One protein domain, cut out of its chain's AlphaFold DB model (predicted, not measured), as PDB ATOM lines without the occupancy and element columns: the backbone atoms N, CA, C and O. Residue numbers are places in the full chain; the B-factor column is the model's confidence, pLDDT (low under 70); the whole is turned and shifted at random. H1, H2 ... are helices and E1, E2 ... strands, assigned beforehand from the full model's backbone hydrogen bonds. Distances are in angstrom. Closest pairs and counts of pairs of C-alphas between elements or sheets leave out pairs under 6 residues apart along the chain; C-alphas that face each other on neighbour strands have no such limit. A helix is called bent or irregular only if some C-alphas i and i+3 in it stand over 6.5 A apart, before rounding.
ATOM      1  N   ASP A  19       4.604 103.977 298.105       77.44
ATOM      2  CA  ASP A  19       3.553 104.821 297.524       77.44
ATOM      3  C   ASP A  19       2.746 105.585 298.590       77.44
ATOM      4  O   ASP A  19       2.319 106.714 298.356       77.44
ATOM      5  N   GLY A  20       2.593 105.016 299.790       74.19
ATOM      6  CA  GLY A  20       1.909 105.661 300.912       74.19
ATOM      7  C   GLY A  20       2.700 106.797 301.572       74.19
ATOM      8  O   GLY A  20       2.092 107.725 302.103       74.19
ATOM      9  N   VAL A  21       4.040 106.753 301.550       75.38
ATOM     10  CA  VAL A  21       4.884 107.830 302.111       75.38
ATOM     11  C   VAL A  21       5.170 108.948 301.113       75.38
ATOM     12  O   VAL A  21       5.331 110.091 301.536       75.38
ATOM     13  N   MET A  22       5.197 108.648 299.810       79.75
ATOM     14  CA  MET A  22       5.587 109.581 298.746       79.75
ATOM     15  C   MET A  22       4.946 110.981 298.858       79.75
ATOM     16  O   MET A  22       5.703 111.953 298.831       79.75
ATOM     17  N   PRO A  23       3.620 111.145 299.068       77.06
ATOM     18  CA  PRO A  23       3.009 112.479 299.120       77.06
ATOM     19  C   PRO A  23       3.590 113.401 300.204       77.06
ATOM     20  O   PRO A  23       3.603 114.618 300.037       77.06
ATOM     21  N   GLY A  24       4.092 112.836 301.311       71.38
ATOM     22  CA  GLY A  24       4.710 113.604 302.395       71.38
ATOM     23  C   GLY A  24       6.151 114.044 302.115       71.38
ATOM     24  O   GLY A  24       6.655 114.920 302.808       71.38
ATOM     25  N   PHE A  25       6.812 113.465 301.108       72.75
ATOM     26  CA  PHE A  25       8.217 113.734 300.771       72.75
ATOM     27  C   PHE A  25       8.385 114.706 299.597       72.75
ATOM     28  O   PHE A  25       9.442 115.315 299.451       72.75
ATOM     29  N   THR A  26       7.349 114.891 298.776       69.44
ATOM     30  CA  THR A  26       7.418 115.747 297.581       69.44
ATOM     31  C   THR A  26       7.055 117.212 297.847       69.44
ATOM     32  O   THR A  26       7.120 118.028 296.937       69.44
ATOM     33  N   THR A  27       6.656 117.570 299.074       68.06
ATOM     34  CA  THR A  27       6.137 118.919 299.394       68.06
ATOM     35  C   THR A  27       7.222 120.004 299.412       68.06
ATOM     36  O   THR A  27       6.935 121.135 299.033       68.06
ATOM     37  N   ASN A  28       8.466 119.661 299.769       67.12
ATOM     38  CA  ASN A  28       9.586 120.610 299.898       67.12
ATOM     39  C   ASN A  28      10.697 120.338 298.866       67.12
ATOM     40  O   ASN A  28      11.883 120.475 299.161       67.12
ATOM     41  N   GLN A  29      10.331 119.892 297.659       74.31
ATOM     42  CA  GLN A  29      11.321 119.668 296.607       74.31
ATOM     43  C   GLN A  29      11.957 120.980 296.162       74.31
ATOM     44  O   GLN A  29      11.277 121.972 295.889       74.31
ATOM     45  N   ALA A  30      13.275 120.941 296.043       74.06
ATOM     46  CA  ALA A  30      14.044 122.061 295.562       74.06
ATOM     47  C   ALA A  30      13.781 122.356 294.077       74.06
ATOM     48  O   ALA A  30      13.464 121.435 293.313       74.06
ATOM     49  N   PRO A  31      13.981 123.606 293.618       84.19
ATOM     50  CA  PRO A  31      13.909 123.926 292.202       84.19
ATOM     51  C   PRO A  31      14.893 123.079 291.386       84.19
ATOM     52  O   PRO A  31      16.059 122.897 291.761       84.19
ATOM     53  N   ARG A  32      14.407 122.582 290.248       90.69
ATOM     54  CA  ARG A  32      15.233 121.909 289.242       90.69
ATOM     55  C   ARG A  32      16.114 122.939 288.530       90.69
ATOM     56  O   ARG A  32      15.659 124.044 288.231       90.69
ATOM     57  N   SER A  33      17.358 122.566 288.257       93.31
ATOM     58  CA  SER A  33      18.275 123.333 287.410       93.31
ATOM     59  C   SER A  33      17.984 123.052 285.933       93.31
ATOM     60  O   SER A  33      17.541 121.961 285.571       93.31
ATOM     61  N   ARG A  34      18.247 124.052 285.087       95.56
ATOM     62  CA  ARG A  34      18.190 123.963 283.620       95.56
ATOM     63  C   ARG A  34      19.572 124.132 282.979       95.56
ATOM     64  O   ARG A  34      19.677 124.227 281.762       95.56
ATOM     65  N   ASP A  35      20.631 124.183 283.784       96.56
ATOM     66  CA  ASP A  35      21.969 124.601 283.337       96.56
ATOM     67  C   ASP A  35      22.628 123.588 282.399       96.56
ATOM     68  O   ASP A  35      23.520 123.939 281.628       96.56
ATOM     69  N   LEU A  36      22.178 122.332 282.451       97.44
ATOM     70  CA  LEU A  36      22.655 121.288 281.554       97.44
ATOM     71  C   LEU A  36      21.916 121.261 280.211       97.44
ATOM     72  O   LEU A  36      22.406 120.616 279.294       97.44
ATOM     73  N   GLU A  37      20.776 121.940 280.056       97.38
ATOM     74  CA  GLU A  37      19.964 121.849 278.836       97.38
ATOM     75  C   GLU A  37      20.738 122.246 277.573       97.38
ATOM     76  O   GLU A  37      21.396 123.284 277.503       97.38
ATOM     77  N   GLY A  38      20.633 121.412 276.537       97.50
ATOM     78  CA  GLY A  38      21.342 121.589 275.272       97.50
ATOM     79  C   GLY A  38      22.824 121.205 275.316       97.50
ATOM     80  O   GLY A  38      23.493 121.298 274.285       97.50
ATOM     81  N   LEU A  39      23.348 120.760 276.463       97.38
ATOM     82  CA  LEU A  39      24.713 120.253 276.568       97.38
ATOM     83  C   LEU A  39      24.790 118.766 276.207       97.38
ATOM     84  O   LEU A  39      23.898 117.973 276.512       97.38
ATOM     85  N   LEU A  40      25.922 118.391 275.609       97.69
ATOM     86  CA  LEU A  40      26.372 117.009 275.492       97.69
ATOM     87  C   LEU A  40      27.491 116.794 276.512       97.69
ATOM     88  O   LEU A  40      28.553 117.409 276.412       97.69
ATOM     89  N   VAL A  41      27.266 115.899 277.471       98.19
ATOM     90  CA  VAL A  41      28.281 115.450 278.430       98.19
ATOM     91  C   VAL A  41      28.665 114.020 278.081       98.19
ATOM     92  O   VAL A  41      27.833 113.120 278.125       98.19
ATOM     93  N   ARG A  42      29.937 113.791 277.746       98.38
ATOM     94  CA  ARG A  42      30.463 112.446 277.486       98.38
ATOM     95  C   ARG A  42      31.193 111.921 278.712       98.38
ATOM     96  O   ARG A  42      32.084 112.583 279.233       98.38
ATOM     97  N   THR A  43      30.860 110.707 279.132       98.25
ATOM     98  CA  THR A  43      31.476 110.039 280.291       98.25
ATOM     99  C   THR A  43      32.312 108.840 279.865       98.25
ATOM    100  O   THR A  43      31.938 108.150 278.920       98.25
ATOM    101  N   LEU A  44      33.423 108.595 280.564       97.38
ATOM    102  CA  LEU A  44      34.288 107.425 280.420       97.38
ATOM    103  C   LEU A  44      34.366 106.669 281.750       97.38
ATOM    104  O   LEU A  44      34.775 107.219 282.773       97.38
ATOM    105  N   TRP A  45      33.986 105.398 281.712       95.75
ATOM    106  CA  TRP A  45      33.852 104.531 282.879       95.75
ATOM    107  C   TRP A  45      35.058 103.592 282.992       95.75
ATOM    108  O   TRP A  45      35.833 103.433 282.046       95.75
ATOM    109  N   ALA A  46      35.242 102.978 284.162       92.31
ATOM    110  CA  ALA A  46      36.438 102.186 284.474       92.31
ATOM    111  C   ALA A  46      36.655 100.981 283.539       92.31
ATOM    112  O   ALA A  46      37.793 100.595 283.280       92.31
ATOM    113  N   ASP A  47      35.577 100.405 283.007       94.06
ATOM    114  CA  ASP A  47      35.601  99.303 282.040       94.06
ATOM    115  C   ASP A  47      35.814  99.764 280.580       94.06
ATOM    116  O   ASP A  47      35.789  98.955 279.650       94.06
ATOM    117  N   GLY A  48      36.030 101.066 280.363       95.94
ATOM    118  CA  GLY A  48      36.186 101.678 279.046       95.94
ATOM    119  C   GLY A  48      34.867 102.047 278.364       95.94
ATOM    120  O   GLY A  48      34.889 102.447 277.195       95.94
ATOM    121  N   THR A  49      33.730 101.917 279.053       97.12
ATOM    122  CA  THR A  49      32.421 102.307 278.524       97.12
ATOM    123  C   THR A  49      32.361 103.821 278.337       97.12
ATOM    124  O   THR A  49      32.672 104.591 279.245       97.12
ATOM    125  N   LEU A  50      31.968 104.245 277.138       97.88
ATOM    126  CA  LEU A  50      31.726 105.632 276.768       97.88
ATOM    127  C   LEU A  50      30.230 105.840 276.593       97.88
ATOM    128  O   LEU A  50      29.590 105.108 275.835       97.88
ATOM    129  N   ILE A  51      29.697 106.862 277.254       98.19
ATOM    130  CA  ILE A  51      28.282 107.228 277.160       98.19
ATOM    131  C   ILE A  51      28.178 108.716 276.853       98.19
ATOM    132  O   ILE A  51      28.730 109.529 277.600       98.19
ATOM    133  N   ASP A  52      27.467 109.052 275.779       98.38
ATOM    134  CA  ASP A  52      26.990 110.412 275.524       98.38
ATOM    135  C   ASP A  52      25.677 110.643 276.258       98.38
ATOM    136  O   ASP A  52      24.747 109.859 276.091       98.38
ATOM    137  N   HIS A  53      25.599 111.732 277.021       98.25
ATOM    138  CA  HIS A  53      24.389 112.235 277.669       98.25
ATOM    139  C   HIS A  53      24.030 113.579 277.036       98.25
ATOM    140  O   HIS A  53      24.769 114.550 277.189       98.25
ATOM    141  N   ASN A  54      22.925 113.630 276.297       98.19
ATOM    142  CA  ASN A  54      22.398 114.844 275.678       98.19
ATOM    143  C   ASN A  54      21.210 115.334 276.498       98.19
ATOM    144  O   ASN A  54      20.221 114.615 276.629       98.19
ATOM    145  N   PHE A  55      21.320 116.535 277.054       97.94
ATOM    146  CA  PHE A  55      20.324 117.090 277.963       97.94
ATOM    147  C   PHE A  55      19.244 117.864 277.222       97.94
ATOM    148  O   PHE A  55      19.522 118.795 276.463       97.94
ATOM    149  N   GLU A  56      18.003 117.498 277.499       94.81
ATOM    150  CA  GLU A  56      16.789 118.112 276.978       94.81
ATOM    151  C   GLU A  56      16.007 118.744 278.149       94.81
ATOM    152  O   GLU A  56      16.307 118.452 279.308       94.81
ATOM    153  N   PRO A  57      15.024 119.633 277.902       90.25
ATOM    154  CA  PRO A  57      14.328 120.340 278.983       90.25
ATOM    155  C   PRO A  57      13.610 119.458 280.015       90.25
ATOM    156  O   PRO A  57      13.352 119.898 281.134       90.25
ATOM    157  N   ASP A  58      13.242 118.235 279.643       89.62
ATOM    158  CA  ASP A  58      12.471 117.298 280.463       89.62
ATOM    159  C   ASP A  58      13.158 115.940 280.669       89.62
ATOM    160  O   ASP A  58      12.593 115.050 281.310       89.62
ATOM    161  N   GLY A  59      14.392 115.777 280.188       95.31
ATOM    162  CA  GLY A  59      15.087 114.501 280.274       95.31
ATOM    163  C   GLY A  59      16.476 114.498 279.667       95.31
ATOM    164  O   GLY A  59      17.088 115.535 279.411       95.31
ATOM    165  N   LEU A  60      16.993 113.295 279.456       97.00
ATOM    166  CA  LEU A  60      18.251 113.101 278.755       97.00
ATOM    167  C   LEU A  60      18.140 111.952 277.762       97.00
ATOM    168  O   LEU A  60      17.611 110.883 278.072       97.00
ATOM    169  N   THR A  61      18.711 112.163 276.583       98.00
ATOM    170  CA  THR A  61      18.991 111.092 275.634       98.00
ATOM    171  C   THR A  61      20.400 110.566 275.894       98.00
ATOM    172  O   THR A  61      21.371 111.325 275.871       98.00
ATOM    173  N   TRP A  62      20.533 109.261 276.107       97.62
ATOM    174  CA  TRP A  62      21.817 108.593 276.318       97.62
ATOM    175  C   TRP A  62      22.183 107.691 275.137       97.62
ATOM    176  O   TRP A  62      21.314 107.116 274.479       97.62
ATOM    177  N   HIS A  63      23.483 107.530 274.882       97.81
ATOM    178  CA  HIS A  63      24.013 106.657 273.832       97.81
ATOM    179  C   HIS A  63      25.314 105.989 274.282       97.81
ATOM    180  O   HIS A  63      26.312 106.668 274.519       97.81
ATOM    181  N   TYR A  64      25.311 104.657 274.387       97.06
ATOM    182  CA  TYR A  64      26.528 103.868 274.575       97.06
ATOM    183  C   TYR A  64      27.331 103.851 273.271       97.06
ATOM    184  O   TYR A  64      26.875 103.342 272.249       97.06
ATOM    185  N   LEU A  65      28.538 104.411 273.315       96.44
ATOM    186  CA  LEU A  65      29.454 104.496 272.175       96.44
ATOM    187  C   LEU A  65      30.448 103.335 272.140       96.44
ATOM    188  O   LEU A  65      30.921 102.938 271.075       96.44
ATOM    189  N   THR A  66      30.799 102.817 273.312       94.94
ATOM    190  CA  THR A  66      31.678 101.662 273.488       94.94
ATOM    191  C   THR A  66      31.104 100.772 274.564       94.94
ATOM    192  O   THR A  66      30.434 101.248 275.480       94.94
ATOM    193  N   ASN A  67      31.399  99.476 274.449       88.25
ATOM    194  CA  ASN A  67      30.788  98.428 275.256       88.25
ATOM    195  C   ASN A  67      29.245  98.446 275.112       88.25
ATOM    196  O   ASN A  67      28.657  99.362 274.553       88.25
ATOM    197  N   HIS A  68      28.554  97.374 275.490       88.62
ATOM    198  CA  HIS A  68      27.076  97.299 275.443       88.62
ATOM    199  C   HIS A  68      26.371  97.468 274.070       88.62
ATOM    200  O   HIS A  68      25.145  97.351 274.014       88.62
ATOM    201  N   GLY A  69      27.111  97.640 272.968       88.06
ATOM    202  CA  GLY A  69      26.571  97.802 271.611       88.06
ATOM    203  C   GLY A  69      26.029  99.210 271.338       88.06
ATOM    204  O   GLY A  69      26.102 100.083 272.193       88.06
ATOM    205  N   ASP A  70      25.458  99.422 270.147       89.94
ATOM    206  CA  ASP A  70      24.850 100.698 269.726       89.94
ATOM    207  C   ASP A  70      23.480 100.922 270.401       89.94
ATOM    208  O   ASP A  70      22.424 100.929 269.762       89.94
ATOM    209  N   ARG A  71      23.481 100.995 271.736       94.38
ATOM    210  CA  ARG A  71      22.283 101.187 272.559       94.38
ATOM    211  C   ARG A  71      22.089 102.659 272.876       94.38
ATOM    212  O   ARG A  71      23.006 103.333 273.338       94.38
ATOM    213  N   ARG A  72      20.856 103.120 272.708       95.81
ATOM    214  CA  ARG A  72      20.418 104.487 272.989       95.81
ATOM    215  C   ARG A  72      19.014 104.482 273.566       95.81
ATOM    216  O   ARG A  72      18.260 103.541 273.316       95.81
ATOM    217  N   GLY A  73      18.661 105.549 274.258       96.12
ATOM    218  CA  GLY A  73      17.312 105.758 274.758       96.12
ATOM    219  C   GLY A  73      17.162 107.127 275.388       96.12
ATOM    220  O   GLY A  73      18.087 107.935 275.358       96.12
ATOM    221  N   TYR A  74      15.980 107.359 275.933       97.62
ATOM    222  CA  TYR A  74      15.590 108.602 276.570       97.62
ATOM    223  C   TYR A  74      15.011 108.272 277.938       97.62
ATOM    224  O   TYR A  74      14.191 107.363 278.038       97.62
ATOM    225  N   ASP A  75      15.435 109.003 278.961       97.81
ATOM    226  CA  ASP A  75      14.901 108.884 280.315       97.81
ATOM    227  C   ASP A  75      14.473 110.285 280.800       97.81
ATOM    228  O   ASP A  75      15.294 111.214 280.765       97.81
ATOM    229  N   PRO A  76      13.221 110.473 281.270       96.69
ATOM    230  CA  PRO A  76      12.838 111.681 281.991       96.69
ATOM    231  C   PRO A  76      13.745 111.864 283.205       96.69
ATOM    232  O   PRO A  76      13.950 110.929 283.981       96.69
ATOM    233  N   CYS A  77      14.295 113.061 283.374       94.94
ATOM    234  CA  CYS A  77      15.371 113.301 284.328       94.94
ATOM    235  C   CYS A  77      15.140 114.590 285.103       94.94
ATOM    236  O   CYS A  77      14.789 115.627 284.541       94.94
ATOM    237  N   GLU A  78      15.380 114.529 286.408       94.75
ATOM    238  CA  GLU A  78      15.465 115.710 287.252       94.75
ATOM    239  C   GLU A  78      16.928 116.085 287.463       94.75
ATOM    240  O   GLU A  78      17.738 115.246 287.856       94.75
ATOM    241  N   VAL A  79      17.255 117.357 287.231       96.06
ATOM    242  CA  VAL A  79      18.599 117.907 287.421       96.06
ATOM    243  C   VAL A  79      18.570 118.932 288.544       96.06
ATOM    244  O   VAL A  79      17.696 119.796 288.601       96.06
ATOM    245  N   PHE A  80      19.554 118.860 289.430       94.62
ATOM    246  CA  PHE A  80      19.711 119.751 290.567       94.62
ATOM    247  C   PHE A  80      21.150 120.257 290.626       94.62
ATOM    248  O   PHE A  80      22.077 119.452 290.680       94.62
ATOM    249  N   GLU A  81      21.346 121.572 290.658       94.88
ATOM    250  CA  GLU A  81      22.646 122.141 291.015       94.88
ATOM    251  C   GLU A  81      22.811 122.073 292.540       94.88
ATOM    252  O   GLU A  81      21.935 122.498 293.295       94.88
ATOM    253  N   ILE A  82      23.911 121.473 292.993       94.12
ATOM    254  CA  ILE A  82      24.223 121.275 294.417       94.12
ATOM    255  C   ILE A  82      25.257 122.295 294.888       94.12
ATOM    256  O   ILE A  82      25.201 122.796 296.011       94.12
ATOM    257  N   ASP A  83      26.213 122.578 294.017       94.62
ATOM    258  CA  ASP A  83      27.278 123.554 294.180       94.62
ATOM    259  C   ASP A  83      27.725 123.985 292.780       94.62
ATOM    260  O   ASP A  83      27.393 123.302 291.813       94.62
ATOM    261  N   GLU A  84      28.504 125.060 292.659       95.25
ATOM    262  CA  GLU A  84      28.917 125.576 291.347       95.25
ATOM    263  C   GLU A  84      29.546 124.467 290.481       95.25
ATOM    264  O   GLU A  84      30.576 123.869 290.830       95.25
ATOM    265  N   GLY A  85      28.877 124.138 289.372       96.12
ATOM    266  CA  GLY A  85      29.285 123.086 288.438       96.12
ATOM    267  C   GLY A  85      29.239 121.648 288.983       96.12
ATOM    268  O   GLY A  85      29.806 120.754 288.351       96.12
ATOM    269  N   LEU A  86      28.602 121.419 290.135       97.19
ATOM    270  CA  LEU A  86      28.273 120.106 290.686       97.19
ATOM    271  C   LEU A  86      26.771 119.859 290.579       97.19
ATOM    272  O   LEU A  86      25.973 120.493 291.271       97.19
ATOM    273  N   TYR A  87      26.402 118.865 289.784       97.56
ATOM    274  CA  TYR A  87      25.014 118.523 289.510       97.56
ATOM    275  C   TYR A  87      24.670 117.135 290.034       97.56
ATOM    276  O   TYR A  87      25.460 116.200 289.908       97.56
ATOM    277  N   TYR A  88      23.469 117.002 290.586       97.62
ATOM    278  CA  TYR A  88      22.821 115.738 290.903       97.62
ATOM    279  C   TYR A  88      21.676 115.507 289.920       97.62
ATOM    280  O   TYR A  88      20.778 116.337 289.790       97.62
ATOM    281  N   LEU A  89      21.733 114.381 289.222       97.38
ATOM    282  CA  LEU A  89      20.740 113.931 288.267       97.38
ATOM    283  C   LEU A  89      20.054 112.694 288.826       97.38
ATOM    284  O   LEU A  89      20.719 111.776 289.317       97.38
ATOM    285  N   GLN A  90      18.737 112.645 288.693       96.69
ATOM    286  CA  GLN A  90      17.954 111.504 289.119       96.69
ATOM    287  C   GLN A  90      16.924 111.119 288.066       96.69
ATOM    288  O   GLN A  90      16.118 111.941 287.638       96.69
ATOM    289  N   PHE A  91      16.917 109.835 287.713       97.00
ATOM    290  CA  PHE A  91      15.938 109.253 286.802       97.00
ATOM    291  C   PHE A  91      15.739 107.761 287.081       97.00
ATOM    292  O   PHE A  91      16.514 107.139 287.815       97.00
ATOM    293  N   GLN A  92      14.676 107.205 286.509       97.06
ATOM    294  CA  GLN A  92      14.440 105.770 286.394       97.06
ATOM    295  C   GLN A  92      14.602 105.386 284.925       97.06
ATOM    296  O   GLN A  92      14.183 106.130 284.042       97.06
ATOM    297  N   ARG A  93      15.225 104.238 284.667       95.56
ATOM    298  CA  ARG A  93      15.453 103.731 283.312       95.56
ATOM    299  C   ARG A  93      14.147 103.271 282.676       95.56
ATOM    300  O   ARG A  93      13.545 102.325 283.171       95.56
ATOM    301  N   ASP A  94      13.768 103.842 281.539       94.31
ATOM    302  CA  ASP A  94      12.602 103.379 280.773       94.31
ATOM    303  C   ASP A  94      12.861 101.994 280.154       94.31
ATOM    304  O   ASP A  94      12.039 101.081 280.237       94.31
ATOM    305  N   ASP A  95      14.072 101.778 279.624       92.62
ATOM    306  CA  ASP A  95      14.458 100.501 279.007       92.62
ATOM    307  C   ASP A  95      14.718  99.374 280.021       92.62
ATOM    308  O   ASP A  95      14.816  98.200 279.646       92.62
ATOM    309  N   ARG A  96      14.845  99.721 281.306       93.44
ATOM    310  CA  ARG A  96      15.046  98.779 282.406       93.44
ATOM    311  C   ARG A  96      14.438  99.317 283.705       93.44
ATOM    312  O   ARG A  96      15.186  99.681 284.610       93.44
ATOM    313  N   PRO A  97      13.103  99.282 283.860       93.12
ATOM    314  CA  PRO A  97      12.407  99.938 284.972       93.12
ATOM    315  C   PRO A  97      12.860  99.505 286.369       93.12
ATOM    316  O   PRO A  97      12.716 100.258 287.320       93.12
ATOM    317  N   ILE A  98      13.470  98.330 286.517       93.00
ATOM    318  CA  ILE A  98      14.063  97.880 287.785       93.00
ATOM    319  C   ILE A  98      15.354  98.623 288.181       93.00
ATOM    320  O   ILE A  98      15.947  98.270 289.199       93.00
ATOM    321  N   GLU A  99      15.809  99.607 287.398       95.56
ATOM    322  CA  GLU A  99      17.001 100.417 287.661       95.56
ATOM    323  C   GLU A  99      16.692 101.917 287.769       95.56
ATOM    324  O   GLU A  99      16.036 102.504 286.907       95.56
ATOM    325  N   ALA A 100      17.253 102.552 288.798       97.62
ATOM    326  CA  ALA A 100      17.207 103.996 289.009       97.62
ATOM    327  C   ALA A 100      18.619 104.547 289.286       97.62
ATOM    328  O   ALA A 100      19.145 104.379 290.392       97.62
ATOM    329  N   PRO A 101      19.268 105.174 288.290       97.69
ATOM    330  CA  PRO A 101      20.547 105.847 288.471       97.69
ATOM    331  C   PRO A 101      20.412 107.189 289.204       97.69
ATOM    332  O   PRO A 101      19.579 108.029 288.861       97.69
ATOM    333  N   SER A 102      21.296 107.405 290.173       98.44
ATOM    334  CA  SER A 102      21.609 108.702 290.779       98.44
ATOM    335  C   SER A 102      22.997 109.124 290.299       98.44
ATOM    336  O   SER A 102      23.990 108.496 290.671       98.44
ATOM    337  N   VAL A 103      23.089 110.153 289.457       98.31
ATOM    338  CA  VAL A 103      24.351 110.554 288.813       98.31
ATOM    339  C   VAL A 103      24.819 111.900 289.352       98.31
ATOM    340  O   VAL A 103      24.056 112.859 289.401       98.31
ATOM    341  N   PHE A 104      26.087 111.977 289.740       98.06
ATOM    342  CA  PHE A 104      26.732 113.185 290.240       98.06
ATOM    343  C   PHE A 104      27.798 113.638 289.246       98.06
ATOM    344  O   PHE A 104      28.815 112.959 289.088       98.06
ATOM    345  N   PHE A 105      27.576 114.773 288.581       97.69
ATOM    346  CA  PHE A 105      28.547 115.387 287.676       97.69
ATOM    347  C   PHE A 105      29.262 116.542 288.348       97.69
ATOM    348  O   PHE A 105      28.636 117.551 288.647       97.69
ATOM    349  N   ASP A 106      30.577 116.435 288.506       97.12
ATOM    350  CA  ASP A 106      31.427 117.572 288.830       97.12
ATOM    351  C   ASP A 106      32.113 118.070 287.553       97.12
ATOM    352  O   ASP A 106      33.213 117.635 287.197       97.12
ATOM    353  N   LEU A 107      31.449 118.988 286.848       96.56
ATOM    354  CA  LEU A 107      31.953 119.554 285.594       96.56
ATOM    355  C   LEU A 107      33.229 120.375 285.808       96.56
ATOM    356  O   LEU A 107      34.063 120.457 284.909       96.56
ATOM    357  N   THR A 108      33.406 120.953 287.000       95.44
ATOM    358  CA  THR A 108      34.615 121.725 287.337       95.44
ATOM    359  C   THR A 108      35.832 120.827 287.522       95.44
ATOM    360  O   THR A 108      36.954 121.233 287.222       95.44
ATOM    361  N   ARG A 109      35.613 119.593 287.995       95.50
ATOM    362  CA  ARG A 109      36.673 118.616 288.255       95.50
ATOM    363  C   ARG A 109      36.813 117.547 287.181       95.50
ATOM    364  O   ARG A 109      37.771 116.786 287.235       95.50
ATOM    365  N   GLY A 110      35.896 117.467 286.221       96.50
ATOM    366  CA  GLY A 110      35.938 116.470 285.149       96.50
ATOM    367  C   GLY A 110      35.736 115.030 285.636       96.50
ATOM    368  O   GLY A 110      36.204 114.091 284.990       96.50
ATOM    369  N   VAL A 111      35.073 114.842 286.777       96.50
ATOM    370  CA  VAL A 111      34.827 113.532 287.399       96.50
ATOM    371  C   VAL A 111      33.384 113.420 287.870       96.50
ATOM    372  O   VAL A 111      32.669 114.415 287.992       96.50
ATOM    373  N   GLY A 112      32.954 112.203 288.168       96.31
ATOM    374  CA  GLY A 112      31.652 111.974 288.764       96.31
ATOM    375  C   GLY A 112      31.487 110.581 289.344       96.31
ATOM    376  O   GLY A 112      32.412 109.764 289.356       96.31
ATOM    377  N   LEU A 113      30.286 110.341 289.857       97.69
ATOM    378  CA  LEU A 113      29.860 109.075 290.438       97.69
ATOM    379  C   LEU A 113      28.443 108.766 289.963       97.69
ATOM    380  O   LEU A 113      27.564 109.614 290.068       97.69
ATOM    381  N   SER A 114      28.213 107.547 289.493       97.75
ATOM    382  CA  SER A 114      26.869 107.000 289.337       97.75
ATOM    383  C   SER A 114      26.602 105.996 290.451       97.75
ATOM    384  O   SER A 114      27.419 105.110 290.708       97.75
ATOM    385  N   VAL A 115      25.466 106.137 291.126       97.81
ATOM    386  CA  VAL A 115      24.921 105.122 292.027       97.81
ATOM    387  C   VAL A 115      23.710 104.511 291.345       97.81
ATOM    388  O   VAL A 115      22.677 105.159 291.211       97.81
ATOM    389  N   ILE A 116      23.830 103.266 290.904       96.62
ATOM    390  CA  ILE A 116      22.745 102.555 290.230       96.62
ATOM    391  C   ILE A 116      22.021 101.713 291.272       96.62
ATOM    392  O   ILE A 116      22.584 100.745 291.794       96.62
ATOM    393  N   ALA A 117      20.786 102.100 291.594       95.81
ATOM    394  CA  ALA A 117      19.896 101.280 292.396       95.81
ATOM    395  C   ALA A 117      19.193 100.257 291.503       95.81
ATOM    396  O   ALA A 117      18.524 100.637 290.548       95.81
ATOM    397  N   THR A 118      19.325  98.971 291.823       94.44
ATOM    398  CA  THR A 118      18.682  97.868 291.097       94.44
ATOM    399  C   THR A 118      17.811  97.071 292.054       94.44
ATOM    400  O   THR A 118      18.281  96.667 293.118       94.44
ATOM    401  N   ILE A 119      16.557  96.822 291.685       89.75
ATOM    402  CA  ILE A 119      15.726  95.824 292.367       89.75
ATOM    403  C   ILE A 119      16.171  94.448 291.862       89.75
ATOM    404  O   ILE A 119      15.964  94.118 290.696       89.75
ATOM    405  N   ASP A 120      16.823  93.680 292.732       82.94
ATOM    406  CA  ASP A 120      17.270  92.315 292.449       82.94
ATOM    407  C   ASP A 120      16.173  91.292 292.813       82.94
ATOM    408  O   ASP A 120      15.213  91.596 293.532       82.94
ATOM    409  N   ASP A 121      16.339  90.059 292.327       68.25
ATOM    410  CA  ASP A 121      15.430  88.942 292.594       68.25
ATOM    411  C   ASP A 121      15.253  88.654 294.097       68.25
ATOM    412  O   ASP A 121      16.110  88.925 294.945       68.25
ATOM    413  N   VAL A 122      14.116  88.033 294.422       61.56
ATOM    414  CA  VAL A 122      13.781  87.572 295.774       61.56
ATOM    415  C   VAL A 122      14.845  86.580 296.261       61.56
ATOM    416  O   VAL A 122      14.904  85.446 295.786       61.56
ATOM    417  N   THR A 123      15.627  86.959 297.270       54.12
ATOM    418  CA  THR A 123      16.523  86.040 297.989       54.12
ATOM    419  C   THR A 123      15.937  85.779 299.374       54.12
ATOM    420  O   THR A 123      15.543  86.713 300.068       54.12
ATOM    421  N   ASP A 124      15.796  84.510 299.766       55.22
ATOM    422  CA  ASP A 124      15.188  84.099 301.047       55.22
ATOM    423  C   ASP A 124      13.797  84.714 301.329       55.22
ATOM    424  O   ASP A 124      13.418  84.981 302.468       55.22
ATOM    425  N   GLY A 125      13.002  84.937 300.276       57.44
ATOM    426  CA  GLY A 125      11.656  85.510 300.395       57.44
ATOM    427  C   GLY A 125      11.612  87.036 300.538       57.44
ATOM    428  O   GLY A 125      10.516  87.583 300.656       57.44
ATOM    429  N   MET A 126      12.765  87.714 300.484       60.56
ATOM    430  CA  MET A 126      12.886  89.172 300.530       60.56
ATOM    431  C   MET A 126      13.457  89.702 299.213       60.56
ATOM    432  O   MET A 126      14.532  89.301 298.770       60.56
ATOM    433  N   LEU A 127      12.732  90.622 298.580       64.50
ATOM    434  CA  LEU A 127      13.290  91.451 297.513       64.50
ATOM    435  C   LEU A 127      14.348  92.375 298.113       64.50
ATOM    436  O   LEU A 127      14.186  92.870 299.232       64.50
ATOM    437  N   THR A 128      15.422  92.618 297.371       78.38
ATOM    438  CA  THR A 128      16.500  93.494 297.832       78.38
ATOM    439  C   THR A 128      16.802  94.539 296.779       78.38
ATOM    440  O   THR A 128      16.808  94.253 295.587       78.38
ATOM    441  N   VAL A 129      17.044  95.769 297.227       88.44
ATOM    442  CA  VAL A 129      17.647  96.785 296.369       88.44
ATOM    443  C   VAL A 129      19.156  96.683 296.538       88.44
ATOM    444  O   VAL A 129      19.658  96.636 297.662       88.44
ATOM    445  N   ARG A 130      19.897  96.637 295.437       90.38
ATOM    446  CA  ARG A 130      21.359  96.721 295.414       90.38
ATOM    447  C   ARG A 130      21.770  98.102 294.929       90.38
ATOM    448  O   ARG A 130      21.132  98.659 294.048       90.38
ATOM    449  N   HIS A 131      22.846  98.635 295.503       93.44
ATOM    450  CA  HIS A 131      23.515  99.824 294.986       93.44
ATOM    451  C   HIS A 131      24.845  99.411 294.372       93.44
ATOM    452  O   HIS A 131      25.654  98.746 295.026       93.44
ATOM    453  N   GLN A 132      25.051  99.799 293.122       93.88
ATOM    454  CA  GLN A 132      26.325  99.695 292.426       93.88
ATOM    455  C   GLN A 132      26.910 101.098 292.278       93.88
ATOM    456  O   GLN A 132      26.191 102.031 291.934       93.88
ATOM    457  N   PHE A 133      28.196 101.244 292.584       95.31
ATOM    458  CA  PHE A 133      28.887 102.528 292.607       95.31
ATOM    459  C   PHE A 133      29.910 102.562 291.489       95.31
ATOM    460  O   PHE A 133      30.843 101.763 291.487       95.31
ATOM    461  N   GLU A 134      29.743 103.501 290.572       95.62
ATOM    462  CA  GLU A 134      30.521 103.570 289.345       95.62
ATOM    463  C   GLU A 134      31.098 104.974 289.173       95.62
ATOM    464  O   GLU A 134      30.421 105.885 288.681       95.62
ATOM    465  N   PRO A 135      32.338 105.199 289.634       95.94
ATOM    466  CA  PRO A 135      33.058 106.427 289.352       95.94
ATOM    467  C   PRO A 135      33.406 106.517 287.860       95.94
ATOM    468  O   PRO A 135      33.788 105.524 287.238       95.94
ATOM    469  N   PHE A 136      33.342 107.718 287.294       96.69
ATOM    470  CA  PHE A 136      33.671 107.966 285.888       96.69
ATOM    471  C   PHE A 136      34.378 109.313 285.707       96.69
ATOM    472  O   PHE A 136      34.304 110.200 286.561       96.69
ATOM    473  N   THR A 137      35.058 109.479 284.577       97.50
ATOM    474  CA  THR A 137      35.618 110.766 284.145       97.50
ATOM    475  C   THR A 137      34.759 111.390 283.052       97.50
ATOM    476  O   THR A 137      34.004 110.702 282.360       97.50
ATOM    477  N   ILE A 138      34.849 112.708 282.900       97.62
ATOM    478  CA  ILE A 138      34.154 113.462 281.855       97.62
ATOM    479  C   ILE A 138      35.146 113.731 280.725       97.62
ATOM    480  O   ILE A 138      36.199 114.335 280.921       97.62
ATOM    481  N   VAL A 139      34.820 113.258 279.525       97.12
ATOM    482  CA  VAL A 139      35.686 113.387 278.353       97.12
ATOM    483  C   VAL A 139      35.753 114.846 277.913       97.12
ATOM    484  O   VAL A 139      34.734 115.517 277.796       97.12
ATOM    485  N   GLY A 140      36.965 115.321 277.615       92.25
ATOM    486  CA  GLY A 140      37.217 116.714 277.234       92.25
ATOM    487  C   GLY A 140      37.565 117.628 278.412       92.25
ATOM    488  O   GLY A 140      38.003 118.751 278.183       92.25
ATOM    489  N   SER A 141      37.459 117.126 279.643       89.56
ATOM    490  CA  SER A 141      37.956 117.776 280.856       89.56
ATOM    491  C   SER A 141      39.147 116.994 281.401       89.56
ATOM    492  O   SER A 141      39.144 115.764 281.390       89.56
ATOM    493  N   GLU A 142      40.179 117.687 281.877       88.19
ATOM    494  CA  GLU A 142      41.256 117.034 282.622       88.19
ATOM    495  C   GLU A 142      40.754 116.739 284.046       88.19
ATOM    496  O   GLU A 142      40.361 117.682 284.740       88.19
ATOM    497  N   PRO A 143      40.713 115.467 284.493       88.88
ATOM    498  CA  PRO A 143      40.254 115.135 285.835       88.88
ATOM    499  C   PRO A 143      41.137 115.798 286.894       88.88
ATOM    500  O   PRO A 143      42.348 115.573 286.928       88.88
ATOM    501  N   THR A 144      40.541 116.587 287.785       87.12
ATOM    502  CA  THR A 144      41.251 117.217 288.902       87.12
ATOM    503  C   THR A 144      40.728 116.706 290.240       87.12
ATOM    504  O   THR A 144      39.530 116.670 290.509       87.12
ATOM    505  N   GLY A 145      41.653 116.314 291.117       74.31
ATOM    506  CA  GLY A 145      41.328 115.733 292.420       74.31
ATOM    507  C   GLY A 145      41.196 114.209 292.401       74.31
ATOM    508  O   GLY A 145      41.451 113.543 291.400       74.31
ATOM    509  N   ALA A 146      40.867 113.647 293.563       80.38
ATOM    510  CA  ALA A 146      40.659 112.213 293.708       80.38
ATOM    511  C   ALA A 146      39.280 111.814 293.171       80.38
ATOM    512  O   ALA A 146      38.300 112.537 293.361       80.38
ATOM    513  N   MET A 147      39.206 110.636 292.552       87.38
ATOM    514  CA  MET A 147      37.925 110.015 292.225       87.38
ATOM    515  C   MET A 147      37.109 109.795 293.508       87.38
ATOM    516  O   MET A 147      37.705 109.469 294.538       87.38
ATOM    517  N   PRO A 148      35.772 109.918 293.456       86.75
ATOM    518  CA  PRO A 148      34.905 109.566 294.575       86.75
ATOM    519  C   PRO A 148      35.220 108.157 295.106       86.75
ATOM    520  O   PRO A 148      35.165 107.179 294.358       86.75
ATOM    521  N   VAL A 149      35.564 108.050 296.395       88.00
ATOM    522  CA  VAL A 149      35.833 106.769 297.067       88.00
ATOM    523  C   VAL A 149      34.686 106.452 298.012       88.00
ATOM    524  O   VAL A 149      34.471 107.134 299.015       88.00
ATOM    525  N   VAL A 150      33.967 105.380 297.700       90.56
ATOM    526  CA  VAL A 150      32.822 104.933 298.490       90.56
ATOM    527  C   VAL A 150      33.298 104.069 299.652       90.56
ATOM    528  O   VAL A 150      34.085 103.137 299.473       90.56
ATOM    529  N   SER A 151      32.817 104.370 300.856       89.62
ATOM    530  CA  SER A 151      33.080 103.557 302.039       89.62
ATOM    531  C   SER A 151      32.503 102.145 301.877       89.62
ATOM    532  O   SER A 151      31.480 101.968 301.211       89.62
ATOM    533  N   PRO A 152      33.064 101.132 302.560       87.06
ATOM    534  CA  PRO A 152      32.399  99.843 302.688       87.06
ATOM    535  C   PRO A 152      30.975  99.992 303.239       87.06
ATOM    536  O   PRO A 152      30.679 100.927 303.989       87.06
ATOM    537  N   VAL A 153      30.109  99.044 302.881       84.44
ATOM    538  CA  VAL A 153      28.754  98.956 303.432       84.44
ATOM    539  C   VAL A 153      28.835  98.655 304.930       84.44
ATOM    540  O   VAL A 153      29.463  97.674 305.332       84.44
ATOM    541  N   ASP A 154      28.184  99.471 305.757       81.69
ATOM    542  CA  ASP A 154      28.124  99.260 307.203       81.69
ATOM    543  C   ASP A 154      27.083  98.194 307.615       81.69
ATOM    544  O   ASP A 154      26.336  97.642 306.801       81.69
ATOM    545  N   ALA A 155      26.985  97.905 308.917       79.25
ATOM    546  CA  ALA A 155      26.043  96.909 309.443       79.25
ATOM    547  C   ALA A 155      24.556  97.254 309.191       79.25
ATOM    548  O   ALA A 155      23.693  96.361 309.209       79.25
ATOM    549  N   LYS A 156      24.236  98.532 308.954       77.56
ATOM    550  CA  LYS A 156      22.889  99.014 308.626       77.56
ATOM    551  C   LYS A 156      22.600  98.987 307.127       77.56
ATOM    552  O   LYS A 156      21.448  99.153 306.751       77.56
ATOM    553  N   GLY A 157      23.590  98.676 306.292       81.12
ATOM    554  CA  GLY A 157      23.441  98.679 304.841       81.12
ATOM    555  C   GLY A 157      23.721 100.043 304.212       81.12
ATOM    556  O   GLY A 157      23.354 100.234 303.052       81.12
ATOM    557  N   GLN A 158      24.339 100.962 304.960       89.31
ATOM    558  CA  GLN A 158      24.670 102.312 304.524       89.31
ATOM    559  C   GLN A 158      26.072 102.376 303.906       89.31
ATOM    560  O   GLN A 158      26.981 101.646 304.298       89.31
ATOM    561  N   SER A 159      26.261 103.271 302.942       92.44
ATOM    562  CA  SER A 159      27.575 103.626 302.394       92.44
ATOM    563  C   SER A 159      27.649 105.127 302.175       92.44
ATOM    564  O   SER A 159      26.633 105.756 301.883       92.44
ATOM    565  N   THR A 160      28.837 105.702 302.324       93.69
ATOM    566  CA  THR A 160      29.061 107.143 302.203       93.69
ATOM    567  C   THR A 160      30.265 107.436 301.325       93.69
ATOM    568  O   THR A 160      31.231 106.677 301.325       93.69
ATOM    569  N   CYS A 161      30.228 108.552 300.615       93.56
ATOM    570  CA  CYS A 161      31.318 109.051 299.796       93.56
ATOM    571  C   CYS A 161      31.370 110.572 299.918       93.56
ATOM    572  O   CYS A 161      30.343 111.231 299.791       93.56
ATOM    573  N   GLU A 162      32.551 111.141 300.122       94.38
ATOM    574  CA  GLU A 162      32.749 112.583 299.974       94.38
ATOM    575  C   GLU A 162      33.055 112.878 298.503       94.38
ATOM    576  O   GLU A 162      34.007 112.327 297.952       94.38
ATOM    577  N   ILE A 163      32.225 113.692 297.846       94.06
ATOM    578  CA  ILE A 163      32.400 114.017 296.416       94.06
ATOM    579  C   ILE A 163      33.042 115.395 296.214       94.06
ATOM    580  O   ILE A 163      33.780 115.620 295.256       94.06
ATOM    581  N   ARG A 164      32.835 116.303 297.171       93.94
ATOM    582  CA  ARG A 164      33.595 117.543 297.361       93.94
ATOM    583  C   ARG A 164      33.804 117.754 298.854       93.94
ATOM    584  O   ARG A 164      33.055 117.212 299.653       93.94
ATOM    585  N   SER A 165      34.790 118.574 299.215       92.31
ATOM    586  CA  SER A 165      35.049 118.926 300.616       92.31
ATOM    587  C   SER A 165      33.767 119.441 301.277       92.31
ATOM    588  O   SER A 165      33.259 120.492 300.887       92.31
ATOM    589  N   GLY A 166      33.253 118.712 302.267       92.12
ATOM    590  CA  GLY A 166      32.017 119.053 302.974       92.12
ATOM    591  C   GLY A 166      30.712 118.682 302.252       92.12
ATOM    592  O   GLY A 166      29.645 118.983 302.782       92.12
ATOM    593  N   ILE A 167      30.765 118.020 301.090       94.62
ATOM    594  CA  ILE A 167      29.594 117.544 300.338       94.62
ATOM    595  C   ILE A 167      29.662 116.025 300.198       94.62
ATOM    596  O   ILE A 167      30.569 115.468 299.569       94.62
ATOM    597  N   PHE A 168      28.664 115.354 300.761       94.81
ATOM    598  CA  PHE A 168      28.653 113.906 300.914       94.81
ATOM    599  C   PHE A 168      27.483 113.274 300.177       94.81
ATOM    600  O   PHE A 168      26.357 113.749 300.271       94.81
ATOM    601  N   VAL A 169      27.743 112.147 299.526       96.31
ATOM    602  CA  VAL A 169      26.724 111.203 299.078       96.31
ATOM    603  C   VAL A 169      26.597 110.110 300.129       96.31
ATOM    604  O   VAL A 169      27.590 109.506 300.531       96.31
ATOM    605  N   ALA A 170      25.379 109.837 300.571       94.50
ATOM    606  CA  ALA A 170      25.038 108.723 301.437       94.50
ATOM    607  C   ALA A 170      23.983 107.858 300.754       94.50
ATOM    608  O   ALA A 170      23.051 108.360 300.134       94.50
ATOM    609  N   THR A 171      24.112 106.547 300.895       94.69
ATOM    610  CA  THR A 171      23.117 105.599 300.400       94.69
ATOM    611  C   THR A 171      22.729 104.657 301.514       94.69
ATOM    612  O   THR A 171      23.594 104.273 302.298       94.69
ATOM    613  N   TRP A 172      21.467 104.257 301.587       90.31
ATOM    614  CA  TRP A 172      21.041 103.191 302.487       90.31
ATOM    615  C   TRP A 172      20.017 102.296 301.812       90.31
ATOM    616  O   TRP A 172      19.408 102.649 300.801       90.31
ATOM    617  N   ARG A 173      19.861 101.105 302.381       87.75
ATOM    618  CA  ARG A 173      18.937 100.082 301.908       87.75
ATOM    619  C   ARG A 173      18.150  99.567 303.091       87.75
ATOM    620  O   ARG A 173      18.736  99.124 304.080       87.75
ATOM    621  N   GLU A 174      16.834  99.620 302.992       79.69
ATOM    622  CA  GLU A 174      15.980  99.070 304.037       79.69
ATOM    623  C   GLU A 174      15.910  97.551 303.913       79.69
ATOM    624  O   GLU A 174      15.766  96.991 302.826       79.69
ATOM    625  N   LYS A 175      15.991  96.871 305.057       68.31
ATOM    626  CA  LYS A 175      15.986  95.401 305.118       68.31
ATOM    627  C   LYS A 175      14.582  94.802 305.158       68.31
ATOM    628  O   LYS A 175      14.435  93.605 304.951       68.31
ATOM    629  N   VAL A 176      13.575  95.609 305.494       68.94
ATOM    630  CA  VAL A 176      12.214  95.135 305.799       68.94
ATOM    631  C   VAL A 176      11.237  95.435 304.664       68.94
ATOM    632  O   VAL A 176      10.452  94.573 304.289       68.94
ATOM    633  N   VAL A 177      11.299  96.636 304.088       71.25
ATOM    634  CA  VAL A 177      10.585  96.963 302.850       71.25
ATOM    635  C   VAL A 177      11.640  97.219 301.780       71.25
ATOM    636  O   VAL A 177      12.455  98.106 302.011       71.25
ATOM    637  N   PRO A 178      11.645  96.494 300.650       74.75
ATOM    638  CA  PRO A 178      12.669  96.618 299.613       74.75
ATOM    639  C   PRO A 178      12.702  98.035 299.034       74.75
ATOM    640  O   PRO A 178      11.903  98.393 298.170       74.75
ATOM    641  N   ARG A 179      13.614  98.861 299.547       86.19
ATOM    642  CA  ARG A 179      13.860 100.213 299.046       86.19
ATOM    643  C   ARG A 179      15.326 100.575 299.213       86.19
ATOM    644  O   ARG A 179      15.953 100.230 300.220       86.19
ATOM    645  N   GLY A 180      15.845 101.266 298.218       90.50
ATOM    646  CA  GLY A 180      17.125 101.944 298.254       90.50
ATOM    647  C   GLY A 180      16.892 103.441 298.229       90.50
ATOM    648  O   GLY A 180      15.904 103.923 297.671       90.50
ATOM    649  N   ALA A 181      17.793 104.173 298.856       93.31
ATOM    650  CA  ALA A 181      17.794 105.613 298.756       93.31
ATOM    651  C   ALA A 181      19.213 106.146 298.639       93.31
ATOM    652  O   ALA A 181      20.167 105.575 299.181       93.31
ATOM    653  N   VAL A 182      19.313 107.257 297.922       96.38
ATOM    654  CA  VAL A 182      20.539 108.012 297.692       96.38
ATOM    655  C   VAL A 182      20.257 109.450 298.096       96.38
ATOM    656  O   VAL A 182      19.238 110.013 297.710       96.38
ATOM    657  N   ILE A 183      21.144 110.034 298.897       94.88
ATOM    658  CA  ILE A 183      21.104 111.437 299.307       94.88
ATOM    659  C   ILE A 183      22.461 112.058 299.023       94.88
ATOM    660  O   ILE A 183      23.491 111.471 299.340       94.88
ATOM    661  N   ILE A 184      22.447 113.277 298.512       95.25
ATOM    662  CA  ILE A 184      23.554 114.214 298.563       95.25
ATOM    663  C   ILE A 184      23.266 115.284 299.617       95.25
ATOM    664  O   ILE A 184      22.161 115.821 299.681       95.25
ATOM    665  N   ALA A 185      24.249 115.577 300.459       92.62
ATOM    666  CA  ALA A 185      24.151 116.564 301.522       92.62
ATOM    667  C   ALA A 185      25.344 117.522 301.468       92.62
ATOM    668  O   ALA A 185      26.492 117.094 301.602       92.62
ATOM    669  N   ASP A 186      25.060 118.812 301.311       91.94
ATOM    670  CA  ASP A 186      26.027 119.889 301.498       91.94
ATOM    671  C   ASP A 186      26.018 120.305 302.969       91.94
ATOM    672  O   ASP A 186      25.029 120.828 303.488       91.94
ATOM    673  N   ARG A 187      27.129 120.023 303.647       88.62
ATOM    674  CA  ARG A 187      27.322 120.253 305.080       88.62
ATOM    675  C   ARG A 187      28.288 121.396 305.373       88.62
ATOM    676  O   ARG A 187      28.733 121.521 306.511       88.62
ATOM    677  N   ARG A 188      28.659 122.198 304.370       90.25
ATOM    678  CA  ARG A 188      29.608 123.309 304.557       90.25
ATOM    679  C   ARG A 188      29.041 124.418 305.447       90.25
ATOM    680  O   ARG A 188      29.812 125.061 306.152       90.25
ATOM    681  N   ASP A 189      27.720 124.602 305.444       85.12
ATOM    682  CA  ASP A 189      27.002 125.428 306.414       85.12
ATOM    683  C   ASP A 189      26.249 124.533 307.410       85.12
ATOM    684  O   ASP A 189      25.262 123.883 307.074       85.12
ATOM    685  N   GLU A 190      26.726 124.482 308.654       76.75
ATOM    686  CA  GLU A 190      26.105 123.689 309.723       76.75
ATOM    687  C   GLU A 190      24.749 124.250 310.186       76.75
ATOM    688  O   GLU A 190      23.965 123.516 310.796       76.75
ATOM    689  N   HIS A 191      24.472 125.529 309.903       73.75
ATOM    690  CA  HIS A 191      23.235 126.204 310.299       73.75
ATOM    691  C   HIS A 191      22.133 126.026 309.255       73.75
ATOM    692  O   HIS A 191      20.968 126.006 309.633       73.75
ATOM    693  N   ASN A 192      22.505 125.848 307.983       74.62
ATOM    694  CA  ASN A 192      21.582 125.612 306.872       74.62
ATOM    695  C   ASN A 192      22.066 124.438 305.998       74.62
ATOM    696  O   ASN A 192      22.415 124.630 304.830       74.62
ATOM    697  N   PRO A 193      22.144 123.208 306.540       77.56
ATOM    698  CA  PRO A 193      22.543 122.058 305.749       77.56
ATOM    699  C   PRO A 193      21.490 121.773 304.677       77.56
ATOM    700  O   PRO A 193      20.296 121.661 304.966       77.56
ATOM    701  N   ARG A 194      21.949 121.606 303.437       86.00
ATOM    702  CA  ARG A 194      21.088 121.328 302.283       86.00
ATOM    703  C   ARG A 194      21.206 119.866 301.917       86.00
ATOM    704  O   ARG A 194      22.307 119.312 301.914       86.00
ATOM    705  N   SER A 195      20.088 119.233 301.586       89.62
ATOM    706  CA  SER A 195      20.113 117.845 301.133       89.62
ATOM    707  C   SER A 195      19.099 117.586 300.037       89.62
ATOM    708  O   SER A 195      18.017 118.168 300.019       89.62
ATOM    709  N   ARG A 196      19.463 116.709 299.106       91.94
ATOM    710  CA  ARG A 196      18.594 116.240 298.028       91.94
ATOM    711  C   ARG A 196      18.787 114.748 297.879       91.94
ATOM    712  O   ARG A 196      19.885 114.243 298.086       91.94
ATOM    713  N   GLY A 197      17.741 114.029 297.528       93.25
ATOM    714  CA  GLY A 197      17.826 112.589 297.393       93.25
ATOM    715  C   GLY A 197      16.662 112.000 296.635       93.25
ATOM    716  O   GLY A 197      15.785 112.710 296.149       93.25
ATOM    717  N   ALA A 198      16.688 110.684 296.516       94.69
ATOM    718  CA  ALA A 198      15.624 109.909 295.915       94.69
ATOM    719  C   ALA A 198      15.437 108.587 296.643       94.69
ATOM    720  O   ALA A 198      16.381 108.042 297.221       94.69
ATOM    721  N   VAL A 199      14.205 108.087 296.611       94.00
ATOM    722  CA  VAL A 199      13.873 106.732 297.045       94.00
ATOM    723  C   VAL A 199      13.417 105.938 295.834       94.00
ATOM    724  O   VAL A 199      12.660 106.436 295.001       94.00
ATOM    725  N   PHE A 200      13.873 104.694 295.760       94.25
ATOM    726  CA  PHE A 200      13.502 103.739 294.730       94.25
ATOM    727  C   PHE A 200      13.183 102.381 295.357       94.25
ATOM    728  O   PHE A 200      13.897 101.905 296.242       94.25
ATOM    729  N   GLY A 201      12.107 101.749 294.910       91.12
ATOM    730  CA  GLY A 201      11.685 100.443 295.401       91.12
ATOM    731  C   GLY A 201      10.399  99.989 294.736       91.12
ATOM    732  O   GLY A 201      10.041 100.487 293.672       91.12
ATOM    733  N   LEU A 202       9.700  99.052 295.371       87.06
ATOM    734  CA  LEU A 202       8.389  98.604 294.904       87.06
ATOM    735  C   LEU A 202       7.249  99.284 295.661       87.06
ATOM    736  O   LEU A 202       7.395  99.708 296.811       87.06
ATOM    737  N   ASP A 203       6.110  99.362 294.990       83.06
ATOM    738  CA  ASP A 203       4.844  99.817 295.543       83.06
ATOM    739  C   ASP A 203       4.262  98.831 296.575       83.06
ATOM    740  O   ASP A 203       4.836  97.791 296.916       83.06
ATOM    741  N   SER A 204       3.077  99.164 297.083       79.19
ATOM    742  CA  SER A 204       2.308  98.324 298.001       79.19
ATOM    743  C   SER A 204       1.948  96.938 297.444       79.19
ATOM    744  O   SER A 204       1.754  96.005 298.230       79.19
ATOM    745  N   SER A 205       1.867  96.779 296.119       79.19
ATOM    746  CA  SER A 205       1.591  95.490 295.478       79.19
ATOM    747  C   SER A 205       2.824  94.582 295.418       79.19
ATOM    748  O   SER A 205       2.684  93.354 295.398       79.19
ATOM    749  N   GLY A 206       4.021  95.175 295.454       77.25
ATOM    750  CA  GLY A 206       5.288  94.466 295.333       77.25
ATOM    751  C   GLY A 206       5.602  94.041 293.900       77.25
ATOM    752  O   GLY A 206       6.390  93.113 293.718       77.25
ATOM    753  N   THR A 207       4.974  94.662 292.896       78.31
ATOM    754  CA  THR A 207       5.218  94.361 291.475       78.31
ATOM    755  C   THR A 207       5.597  95.583 290.657       78.31
ATOM    756  O   THR A 207       6.402  95.451 289.741       78.31
ATOM    757  N   GLU A 208       5.060  96.755 290.993       86.94
ATOM    758  CA  GLU A 208       5.356  97.998 290.280       86.94
ATOM    759  C   GLU A 208       6.429  98.795 291.014       86.94
ATOM    760  O   GLU A 208       6.523  98.774 292.242       86.94
ATOM    761  N   THR A 209       7.247  99.518 290.260       91.75
ATOM    762  CA  THR A 209       8.288 100.376 290.826       91.75
ATOM    763  C   THR A 209       7.730 101.716 291.271       91.75
ATOM    764  O   THR A 209       6.913 102.318 290.578       91.75
ATOM    765  N   VAL A 210       8.245 102.229 292.385       91.44
ATOM    766  CA  VAL A 210       8.006 103.593 292.855       91.44
ATOM    767  C   VAL A 210       9.342 104.309 292.953       91.44
ATOM    768  O   VAL A 210      10.296 103.805 293.552       91.44
ATOM    769  N   HIS A 211       9.379 105.503 292.376       93.75
ATOM    770  CA  HIS A 211      10.544 106.369 292.320       93.75
ATOM    771  C   HIS A 211      10.115 107.813 292.566       93.75
ATOM    772  O   HIS A 211       9.180 108.295 291.930       93.75
ATOM    773  N   PHE A 212      10.764 108.495 293.507       91.88
ATOM    774  CA  PHE A 212      10.527 109.920 293.740       91.88
ATOM    775  C   PHE A 212      11.735 110.593 294.382       91.88
ATOM    776  O   PHE A 212      12.476 109.979 295.157       91.88
ATOM    777  N   THR A 213      11.898 111.881 294.093       91.75
ATOM    778  CA  THR A 213      12.882 112.753 294.731       91.75
ATOM    779  C   THR A 213      12.316 113.458 295.959       91.75
ATOM    780  O   THR A 213      11.108 113.657 296.113       91.75
ATOM    781  N   PHE A 214      13.216 113.831 296.859       89.06
ATOM    782  CA  PHE A 214      12.933 114.600 298.064       89.06
ATOM    783  C   PHE A 214      14.136 115.483 298.404       89.06
ATOM    784  O   PHE A 214      15.239 115.281 297.894       89.06
ATOM    785  N   GLY A 215      13.948 116.455 299.287       82.88
ATOM    786  CA  GLY A 215      15.037 117.308 299.732       82.88
ATOM    787  C   GLY A 215      14.609 118.302 300.795       82.88
ATOM    788  O   GLY A 215      13.431 118.408 301.130       82.88
ATOM    789  N   THR A 216      15.604 118.998 301.324       72.50
ATOM    790  CA  THR A 216      15.465 120.106 302.264       72.50
ATOM    791  C   THR A 216      16.344 121.249 301.768       72.50
ATOM    792  O   THR A 216      17.566 121.084 301.673       72.50
ATOM    793  N   ASP A 217      15.725 122.385 301.457       69.56
ATOM    794  CA  ASP A 217      16.418 123.639 301.145       69.56
ATOM    795  C   ASP A 217      16.583 124.505 302.416       69.56
ATOM    796  O   ASP A 217      16.170 124.103 303.507       69.56
TER     797      ASP A 217
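This is residues 19 to 217 of the 233 residues of an uncharacterized protein of Alpinimonas psychrophila (UniProt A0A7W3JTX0). Eight strands, E1 to E8, form a closed but uneven barrel, and a twisted sheet of five strands, E9 to E13, covers one side of it, packing on the wall made by E5 to E8. E1, E2 and E3 make the far wall, E4 bends to join the two walls, and a short pairing of E8 with E1 closes the ring; the small helix H1 lies over E13, away from the barrel. The printed part has 199 residues with one named helix followed by thirteen named strands, the barrel coming before the sheet, both antiparallel. The class is mostly strand, and the whole is compact, with a radius of gyration of the C-alphas of 16.4 A and spans of 47 by 46 by 33 A.

The barrel holds E1, residues 40 to 45, E2, 50 to 56, E3, 59 to 66, E4, 72 to 83, 29.3 A long, E5, 86 to 91, E6, 99 to 106, E7, 111 to 123, 34.7 A, and E8, 126 to 138, 37.3 A. E1 begins at C-alpha 40, (26.372, 117.009, 275.492). The sheet runs E9, 159 to 164, E10, 167 to 174, E11, 179 to 186, E12, 194 to 202, 27.1 A, and E13, 209 to 216, ending at C-alpha 216, (15.465, 120.106, 302.264). H1 is residues 19 to 25, 10.6 A, and irregular: C-alphas 20 and 23 are 7.1 A apart.

E1 to E8 form a meander, each strand the antiparallel neighbour of the one before, and so do E9 to E13. E4 bends by 70 degrees at residue 76; it pairs with E3 over 72 to 76, with N 75 and O 60 3.0 A apart, and with E5 over 77 to 83, with N 80 and O 88 at 2.8 A. In the hairpin E7 and E8, N 116 and O 132 are 2.9 A apart. At the closure, N 44 and O 137 are at 2.8 A. The closest C-alphas of E8 and E11 are those of Val 129 and Gly 180, 5.5 A; of E6 and E12, Ala 100 and Phe 200, 6.8 A. Within the sheet, N 183 and O 170 of E11 and E10 are 2.8 A apart. E1 is apart from E9 to E13. H1 is on the sheet, over edge strand E13, at a height of 8.7 A, along the strands at 14 degrees on the local plane; Phe 25 and Phe 214 have their closest C-alphas, 5.5 A. H1 has 0 of 3 O i to N i+4 pairs within hydrogen-bond range and 2 of 4 O i to N i+3 pairs.

The C-alphas farthest apart, of Gly 69 and His 191, are 48.1 A apart. The printed part has no cut. The links H1 to E1 and E8 to E9 are long, 14 and 20 residues. Mean pLDDT of the printed part is 89.4; residues 26 to 28, 121 to 127, 175 to 176 and 217 are under 70.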